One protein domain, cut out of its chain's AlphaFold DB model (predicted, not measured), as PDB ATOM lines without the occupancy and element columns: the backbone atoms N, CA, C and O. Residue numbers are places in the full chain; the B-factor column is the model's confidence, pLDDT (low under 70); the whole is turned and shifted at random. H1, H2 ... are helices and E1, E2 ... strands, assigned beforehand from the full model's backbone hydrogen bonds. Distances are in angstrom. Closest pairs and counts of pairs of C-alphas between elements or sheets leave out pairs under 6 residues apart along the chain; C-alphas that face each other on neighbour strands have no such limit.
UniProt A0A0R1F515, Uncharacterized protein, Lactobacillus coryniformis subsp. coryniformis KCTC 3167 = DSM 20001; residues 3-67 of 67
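Overview. This is residues 3 to 67 of the 67 residues of an uncharacterized protein of Lactobacillus coryniformis subsp. coryniformis KCTC 3167 = DSM 20001 (UniProt A0A0R1F515). Two parallel strands, E1 and E2, lie side by side as a narrow ribbon with one face bare; helix H1 lies over the other face, and helix H2 runs side by side with H1, coming near the ribbon at Val 52, close to Asp 44 at the end of E2. H2 is offset past the E2 edge, and its far end sticks out with residues 61 to 67. The printed part has 65 residues, with two named strands and two named helices in the order E1, H1, E2, H2; the sheet has the order E1, E2, and the class is mixed, helices and strands. The whole is compact, with a radius of gyration of the C-alphas of 12.2 A and spans of 37 by 26 by 19 A.

Along the chain. E1 is residues 10 to 14, 12.8 A long, beginning at C-alpha 10 (98.941, 61.492, 81.461). H1 is residues 20 to 33, 20.2 A long. E2 is residues 38 to 44, 18.6 A long. H2 is residues 49 to 65, 24.4 A long, ending at C-alpha 65 (93.378, 38.152, 84.376).

Arrangement. E1 and E2 are parallel neighbours, with 3 degrees between their directions. N 11 and O 40, 2.9 A apart, and N 44 and O 13, 2.8 A apart, are within hydrogen-bond range. E1, H1 and E2 make a strand-helix-strand unit, two parallel neighbour strands with a helix between them along the chain; its crossover is left-handed. H1 and H2 touch, and their closest C-alphas, those of Trp 23 and Pro 49, are 5.7 A apart. The helices run the same way at a shallow tilt of 21 degrees. The closest C-alphas of E2 and H2, those of Asp 44 and Val 52, are 7.8 A apart. E1 and H2 are apart. In H1 and H2 every O i to N i+4 pair is within hydrogen-bond range.

Size, cuts and confidence. The two C-alphas farthest apart, those of Gly 18 and Gln 67, are 38.3 A apart. The printed part has no cut, and the three links between named elements are tight. Residues 61 to 67, of which 61 to 65 belong to H2, stand free. The mean pLDDT of the printed part is 90.2, and residues 66 to 67 are under 70.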
ATOM      1  N   PRO A   3      97.439  52.256  74.108       91.88
ATOM      2  CA  PRO A   3      98.852  51.950  73.887       91.88
ATOM      3  C   PRO A   3      99.545  53.019  73.032       91.88
ATOM      4  O   PRO A   3      98.954  53.511  72.070       91.88
ATOM      5  N   THR A   4     100.796  53.340  73.354       93.69
ATOM      6  CA  THR A   4     101.638  54.268  72.582       93.69
ATOM      7  C   THR A   4     103.015  53.657  72.337       93.69
ATOM      8  O   THR A   4     103.423  52.726  73.022       93.69
ATOM      9  N   THR A   5     103.727  54.158  71.331       93.12
ATOM     10  CA  THR A   5     105.124  53.784  71.026       93.12
ATOM     11  C   THR A   5     106.107  54.923  71.303       93.12
ATOM     12  O   THR A   5     107.286  54.828  70.961       93.12
ATOM     13  N   LYS A   6     105.610  56.022  71.877       90.75
ATOM     14  CA  LYS A   6     106.368  57.212  72.273       90.75
ATOM     15  C   LYS A   6     106.369  57.338  73.798       90.75
ATOM     16  O   LYS A   6     105.944  56.420  74.497       90.75
ATOM     17  N   ASP A   7     106.831  58.481  74.296       88.06
ATOM     18  CA  ASP A   7     106.641  58.852  75.695       88.06
ATOM     19  C   ASP A   7     105.145  58.842  76.043       88.06
ATOM     20  O   ASP A   7     104.312  59.284  75.249       88.06
ATOM     21  N   ALA A   8     104.821  58.297  77.214       90.12
ATOM     22  CA  ALA A   8     103.458  58.201  77.716       90.12
ATOM     23  C   ALA A   8     102.965  59.562  78.219       90.12
ATOM     24  O   ALA A   8     103.640  60.207  79.026       90.12
ATOM     25  N   GLU A   9     101.771  59.969  77.795       92.50
ATOM     26  CA  GLU A   9     101.114  61.174  78.306       92.50
ATOM     27  C   GLU A   9     100.053  60.823  79.361       92.50
ATOM     28  O   GLU A   9      99.313  59.847  79.226       92.50
ATOM     29  N   LEU A  10      99.956  61.632  80.420       91.00
ATOM     30  CA  LEU A  10      98.941  61.492  81.461       91.00
ATOM     31  C   LEU A  10      98.175  62.801  81.629       91.00
ATOM     32  O   LEU A  10      98.723  63.787  82.115       91.00
ATOM     33  N   ASN A  11      96.886  62.760  81.308       93.50
ATOM     34  CA  ASN A  11      95.973  63.880  81.475       93.50
ATOM     35  C   ASN A  11      94.947  63.580  82.567       93.50
ATOM     36  O   ASN A  11      94.303  62.527  82.564       93.50
ATOM     37  N   ILE A  12      94.801  64.512  83.510       91.00
ATOM     38  CA  ILE A  12      93.912  64.373  84.666       91.00
ATOM     39  C   ILE A  12      93.000  65.586  84.738       91.00
ATOM     40  O   ILE A  12      93.460  66.721  84.849       91.00
ATOM     41  N   VAL A  13      91.700  65.324  84.738       93.19
ATOM     42  CA  VAL A  13      90.664  66.290  85.085       93.19
ATOM     43  C   VAL A  13      90.051  65.810  86.389       93.19
ATOM     44  O   VAL A  13      89.531  64.700  86.453       93.19
ATOM     45  N   THR A  14      90.140  66.618  87.441       90.50
ATOM     46  CA  THR A  14      89.593  66.286  88.760       90.50
ATOM     47  C   THR A  14      88.818  67.466  89.328       90.50
ATOM     48  O   THR A  14      89.192  68.618  89.126       90.50
ATOM     49  N   GLY A  15      87.734  67.170  90.046       89.69
ATOM     50  CA  GLY A  15      87.004  68.153  90.850       89.69
ATOM     51  C   GLY A  15      87.596  68.390  92.246       89.69
ATOM     52  O   GLY A  15      86.987  69.103  93.037       89.69
ATOM     53  N   SER A  16      88.717  67.744  92.593       86.81
ATOM     54  CA  SER A  16      89.394  67.898  93.887       86.81
ATOM     55  C   SER A  16      90.610  68.817  93.791       86.81
ATOM     56  O   SER A  16      91.611  68.475  93.163       86.81
ATOM     57  N   ASP A  17      90.549  69.945  94.497       86.69
ATOM     58  CA  ASP A  17      91.636  70.923  94.583       86.69
ATOM     59  C   ASP A  17      92.632  70.603  95.712       86.69
ATOM     60  O   ASP A  17      92.327  69.879  96.659       86.69
ATOM     61  N   GLY A  18      93.839  71.174  95.639       90.88
ATOM     62  CA  GLY A  18      94.833  71.123  96.724       90.88
ATOM     63  C   GLY A  18      95.617  69.811  96.855       90.88
ATOM     64  O   GLY A  18      96.464  69.697  97.736       90.88
ATOM     65  N   PHE A  19      95.390  68.836  95.970       90.75
ATOM     66  CA  PHE A  19      96.046  67.522  96.015       90.75
ATOM     67  C   PHE A  19      97.167  67.333  94.987       90.75
ATOM     68  O   PHE A  19      97.587  66.198  94.784       90.75
ATOM     69  N   HIS A  20      97.658  68.391  94.333       89.44
ATOM     70  CA  HIS A  20      98.617  68.275  93.222       89.44
ATOM     71  C   HIS A  20      99.842  67.404  93.565       89.44
ATOM     72  O   HIS A  20     100.052  66.369  92.938       89.44
ATOM     73  N   ASP A  21     100.562  67.729  94.640       94.06
ATOM     74  CA  ASP A  21     101.739  66.961  95.073       94.06
ATOM     75  C   ASP A  21     101.381  65.524  95.484       94.06
ATOM     76  O   ASP A  21     102.173  64.590  95.359       94.06
ATOM     77  N   THR A  22     100.167  65.315  96.004       93.94
ATOM     78  CA  THR A  22      99.697  63.970  96.363       93.94
ATOM     79  C   THR A  22      99.425  63.146  95.109       93.94
ATOM     80  O   THR A  22      99.807  61.977  95.059       93.94
ATOM     81  N   TRP A  23      98.801  63.746  94.095       92.50
ATOM     82  CA  TRP A  23      98.602  63.136  92.786       92.50
ATOM     83  C   TRP A  23      99.930  62.723  92.168       92.50
ATOM     84  O   TRP A  23     100.076  61.560  91.793       92.50
ATOM     85  N   GLU A  24     100.908  63.629  92.134       91.75
ATOM     86  CA  GLU A  24     102.227  63.350  91.570       91.75
ATOM     87  C   GLU A  24     102.883  62.138  92.249       91.75
ATOM     88  O   GLU A  24     103.214  61.161  91.578       91.75
ATOM     89  N   HIS A  25     102.986  62.129  93.581       95.31
ATOM     90  CA  HIS A  25     103.612  61.015  94.301       95.31
ATOM     91  C   HIS A  25     102.873  59.683  94.129       95.31
ATOM     92  O   HIS A  25     103.503  58.624  94.045       95.31
ATOM     93  N   VAL A  26     101.540  59.708  94.124       94.06
ATOM     94  CA  VAL A  26     100.723  58.502  93.940       94.06
ATOM     95  C   VAL A  26     100.952  57.918  92.549       94.06
ATOM     96  O   VAL A  26     101.204  56.720  92.422       94.06
ATOM     97  N   LEU A  27     100.934  58.761  91.520       92.44
ATOM     98  CA  LEU A  27     101.083  58.334  90.134       92.44
ATOM     99  C   LEU A  27     102.514  57.910  89.813       92.44
ATOM    100  O   LEU A  27     102.705  56.877  89.178       92.44
ATOM    101  N   GLN A  28     103.524  58.617  90.325       93.06
ATOM    102  CA  GLN A  28     104.921  58.190  90.219       93.06
ATOM    103  C   GLN A  28     105.118  56.776  90.782       93.06
ATOM    104  O   GLN A  28     105.737  55.930  90.138       93.06
ATOM    105  N   ARG A  29     104.547  56.477  91.958       95.12
ATOM    106  CA  ARG A  29     104.606  55.129  92.550       95.12
ATOM    107  C   ARG A  29     103.857  54.096  91.713       95.12
ATOM    108  O   ARG A  29     104.344  52.974  91.575       95.12
ATOM    109  N   PHE A  30     102.699  54.459  91.164       94.44
ATOM    110  CA  PHE A  30     101.931  53.583  90.282       94.44
ATOM    111  C   PHE A  30     102.739  53.199  89.034       94.44
ATOM    112  O   PHE A  30     102.936  52.012  88.783       94.44
ATOM    113  N   PHE A  31     103.286  54.172  88.302       91.25
ATOM    114  CA  PHE A  31     104.051  53.911  87.076       91.25
ATOM    115  C   PHE A  31     105.424  53.282  87.329       91.25
ATOM    116  O   PHE A  31     105.922  52.540  86.485       91.25
ATOM    117  N   ALA A  32     106.015  53.484  88.510       92.62
ATOM    118  CA  ALA A  32     107.199  52.729  88.922       92.62
ATOM    119  C   ALA A  32     106.896  51.232  89.120       92.62
ATOM    120  O   ALA A  32     107.757  50.390  88.873       92.62
ATOM    121  N   ARG A  33     105.680  50.889  89.567       94.00
ATOM    122  CA  ARG A  33     105.227  49.498  89.731       94.00
ATOM    123  C   ARG A  33     104.775  48.877  88.410       94.00
ATOM    124  O   ARG A  33     105.016  47.692  88.192       94.00
ATOM    125  N   TYR A  34     104.123  49.662  87.558       90.81
ATOM    126  CA  TYR A  34     103.596  49.237  86.266       90.81
ATOM    127  C   TYR A  34     104.249  50.070  85.152       90.81
ATOM    128  O   TYR A  34     103.734  51.137  84.809       90.81
ATOM    129  N   PRO A  35     105.382  49.615  84.581       86.38
ATOM    130  CA  PRO A  35     106.045  50.313  83.486       86.38
ATOM    131  C   PRO A  35     105.245  50.122  82.191       86.38
ATOM    132  O   PRO A  35     105.445  49.163  81.445       86.38
ATOM    133  N   LEU A  36     104.293  51.021  81.955       86.94
ATOM    134  CA  LEU A  36     103.344  50.956  80.845       86.94
ATOM    135  C   LEU A  36     103.712  51.970  79.761       86.94
ATOM    136  O   LEU A  36     104.013  53.122  80.058       86.94
ATOM    137  N   GLN A  37     103.624  51.556  78.496       90.75
ATOM    138  CA  GLN A  37     103.676  52.453  77.337       90.75
ATOM    139  C   GLN A  37     102.257  52.710  76.837       90.75
ATOM    140  O   GLN A  37     101.760  52.061  75.913       90.75
ATOM    141  N   ALA A  38     101.569  53.633  77.501       90.75
ATOM    142  CA  ALA A  38     100.222  54.023  77.127       90.75
ATOM    143  C   ALA A  38      99.933  55.477  77.495       90.75
ATOM    144  O   ALA A  38     100.458  55.980  78.482       90.75
ATOM    145  N   ASP A  39      99.040  56.106  76.741       93.88
ATOM    146  CA  ASP A  39      98.449  57.386  77.103       93.88
ATOM    147  C   ASP A  39      97.276  57.156  78.061       93.88
ATOM    148  O   ASP A  39      96.410  56.282  77.857       93.88
ATOM    149  N   PHE A  40      97.239  57.955  79.121       92.12
ATOM    150  CA  PHE A  40      96.275  57.872  80.205       92.12
ATOM    151  C   PHE A  40      95.411  59.125  80.257       92.12
ATOM    152  O   PHE A  40      95.891  60.254  80.215       92.12
ATOM    153  N   GLU A  41      94.113  58.897  80.421       94.44
ATOM    154  CA  GLU A  41      93.132  59.946  80.643       94.44
ATOM    155  C   GLU A  41      92.332  59.570  81.888       94.44
ATOM    156  O   GLU A  41      91.706  58.505  81.936       94.44
ATOM    157  N   ILE A  42      92.407  60.415  82.913       91.62
ATOM    158  CA  ILE A  42      91.712  60.246  84.186       91.62
ATOM    159  C   ILE A  42      90.700  61.379  84.312       91.62
ATOM    160  O   ILE A  42      91.064  62.533  84.515       91.62
ATOM    161  N   ASN A  43      89.422  61.023  84.223       93.25
ATOM    162  CA  ASN A  43      88.305  61.925  84.475       93.25
ATOM    163  C   ASN A  43      87.713  61.579  85.845       93.25
ATOM    164  O   ASN A  43      86.944  60.626  85.987       93.25
ATOM    165  N   ASP A  44      88.141  62.313  86.863       90.56
ATOM    166  CA  ASP A  44      87.753  62.135  88.253       90.56
ATOM    167  C   ASP A  44      86.711  63.179  88.688       90.56
ATOM    168  O   ASP A  44      86.841  64.373  88.418       90.56
ATOM    169  N   PHE A  45      85.693  62.738  89.430       91.94
ATOM    170  CA  PHE A  45      84.660  63.611  89.988       91.94
ATOM    171  C   PHE A  45      84.747  63.686  91.518       91.94
ATOM    172  O   PHE A  45      83.765  63.480  92.228       91.94
ATOM    173  N   GLY A  46      85.946  63.972  92.026       89.25
ATOM    174  CA  GLY A  46      86.176  64.249  93.440       89.25
ATOM    175  C   GLY A  46      86.561  63.028  94.275       89.25
ATOM    176  O   GLY A  46      86.395  63.046  95.496       89.25
ATOM    177  N   ALA A  47      87.050  61.955  93.652       91.38
ATOM    178  CA  ALA A  47      87.680  60.877  94.393       91.38
ATOM    179  C   ALA A  47      89.063  61.323  94.881       91.38
ATOM    180  O   ALA A  47      89.801  62.038  94.205       91.38
ATOM    181  N   THR A  48      89.452  60.860  96.067       90.25
ATOM    182  CA  THR A  48      90.807  61.121  96.560       90.25
ATOM    183  C   THR A  48      91.841  60.403  95.677       90.25
ATOM    184  O   THR A  48      91.538  59.335  95.126       90.25
ATOM    185  N   PRO A  49      93.095  60.898  95.590       90.50
ATOM    186  CA  PRO A  49      94.146  60.248  94.798       90.50
ATOM    187  C   PRO A  49      94.329  58.755  95.122       90.50
ATOM    188  O   PRO A  49      94.578  57.941  94.235       90.50
ATOM    189  N   GLY A  50      94.139  58.361  96.388       91.88
ATOM    190  CA  GLY A  50      94.209  56.961  96.812       91.88
ATOM    191  C   GLY A  50      93.115  56.075  96.202       91.88
ATOM    192  O   GLY A  50      93.397  54.945  95.806       91.88
ATOM    193  N   VAL A  51      91.888  56.588  96.069       93.81
ATOM    194  CA  VAL A  51      90.784  55.862  95.416       93.81
ATOM    195  C   VAL A  51      91.037  55.732  93.917       93.81
ATOM    196  O   VAL A  51      90.769  54.677  93.341       93.81
ATOM    197  N   VAL A  52      91.593  56.760  93.278       93.06
ATOM    198  CA  VAL A  52      91.959  56.668  91.859       93.06
ATOM    199  C   VAL A  52      93.074  55.647  91.640       93.06
ATOM    200  O   VAL A  52      92.955  54.806  90.751       93.06
ATOM    201  N   ASN A  53      94.093  55.619  92.501       94.31
ATOM    202  CA  ASN A  53      95.143  54.601  92.443       94.31
ATOM    203  C   ASN A  53      94.614  53.171  92.619       94.31
ATOM    204  O   ASN A  53      95.068  52.254  91.933       94.31
ATOM    205  N   LEU A  54      93.640  52.975  93.512       95.56
ATOM    206  CA  LEU A  54      92.969  51.684  93.664       95.56
ATOM    207  C   LEU A  54      92.326  51.244  92.343       95.56
ATOM    208  O   LEU A  54      92.534  50.114  91.916       95.56
ATOM    209  N   ARG A  55      91.604  52.141  91.662       94.75
ATOM    210  CA  ARG A  55      90.956  51.831  90.376       94.75
ATOM    211  C   ARG A  55      91.957  51.552  89.258       94.75
ATOM    212  O   ARG A  55      91.741  50.634  88.475       94.75
ATOM    213  N   LEU A  56      93.053  52.309  89.191       93.44
ATOM    214  CA  LEU A  56      94.132  52.038  88.238       93.44
ATOM    215  C   LEU A  56      94.748  50.652  88.478       93.44
ATOM    216  O   LEU A  56      94.985  49.913  87.530       93.44
ATOM    217  N   THR A  57      94.949  50.276  89.743       94.44
ATOM    218  CA  THR A  57      95.463  48.948  90.112       94.44
ATOM    219  C   THR A  57      94.493  47.841  89.699       94.44
ATOM    220  O   THR A  57      94.911  46.890  89.051       94.44
ATOM    221  N   GLN A  58      93.197  48.005  89.978       94.00
ATOM    222  CA  GLN A  58      92.153  47.062  89.552       94.00
ATOM    223  C   GLN A  58      92.090  46.907  88.028       94.00
ATOM    224  O   GLN A  58      91.892  45.804  87.531       94.00
ATOM    225  N   ALA A  59      92.285  47.992  87.272       91.56
ATOM    226  CA  ALA A  59      92.352  47.915  85.816       91.56
ATOM    227  C   ALA A  59      93.559  47.084  85.346       91.56
ATOM    228  O   ALA A  59      93.428  46.303  84.409       91.56
ATOM    229  N   MET A  60      94.712  47.209  86.009       90.81
ATOM    230  CA  MET A  60      95.884  46.379  85.707       90.81
ATOM    231  C   MET A  60      95.684  44.909  86.074       90.81
ATOM    232  O   MET A  60      96.155  44.039  85.350       90.81
ATOM    233  N   GLU A  61      94.993  44.632  87.180       91.00
ATOM    234  CA  GLU A  61      94.617  43.270  87.572       91.00
ATOM    235  C   GLU A  61      93.687  42.646  86.528       91.00
ATOM    236  O   GLU A  61      93.995  41.579  86.012       91.00
ATOM    237  N   ALA A  62      92.633  43.357  86.118       90.31
ATOM    238  CA  ALA A  62      91.713  42.882  85.085       90.31
ATOM    239  C   ALA A  62      92.420  42.596  83.746       90.31
ATOM    240  O   ALA A  62      92.159  41.576  83.121       90.31
ATOM    241  N   LEU A  63      93.361  43.453  83.329       85.56
ATOM    242  CA  LEU A  63      94.154  43.237  82.110       85.56
ATOM    243  C   LEU A  63      95.090  42.022  82.191       85.56
ATOM    244  O   LEU A  63      95.436  41.462  81.153       85.56
ATOM    245  N   ASN A  64      95.545  41.650  83.389       82.50
ATOM    246  CA  ASN A  64      96.361  40.453  83.594       82.50
ATOM    247  C   ASN A  64      95.504  39.186  83.680       82.50
ATOM    248  O   ASN A  64      95.947  38.137  83.228       82.50
ATOM    249  N   ASP A  65      94.304  39.282  84.249       73.81
ATOM    250  CA  ASP A  65      93.378  38.152  84.376       73.81
ATOM    251  C   ASP A  65      92.705  37.791  83.035       73.81
ATOM    252  O   ASP A  65      92.230  36.669  82.866       73.81
ATOM    253  N   GLU A  66      92.674  38.717  82.072       60.59
ATOM    254  CA  GLU A  66      92.207  38.484  80.696       60.59
ATOM    255  C   GLU A  66      93.283  37.885  79.752       60.59
ATOM    256  O   GLU A  66      93.001  37.713  78.561       60.59
ATOM    257  N   GLN A  67      94.493  37.568  80.245       50.31
ATOM    258  CA  GLN A  67      95.581  36.935  79.465       50.31
ATOM    259  C   GLN A  67      95.549  35.404  79.464       50.31
ATOM    260  O   GLN A  67      95.279  34.789  80.519       50.31
TER     261      GLN A  67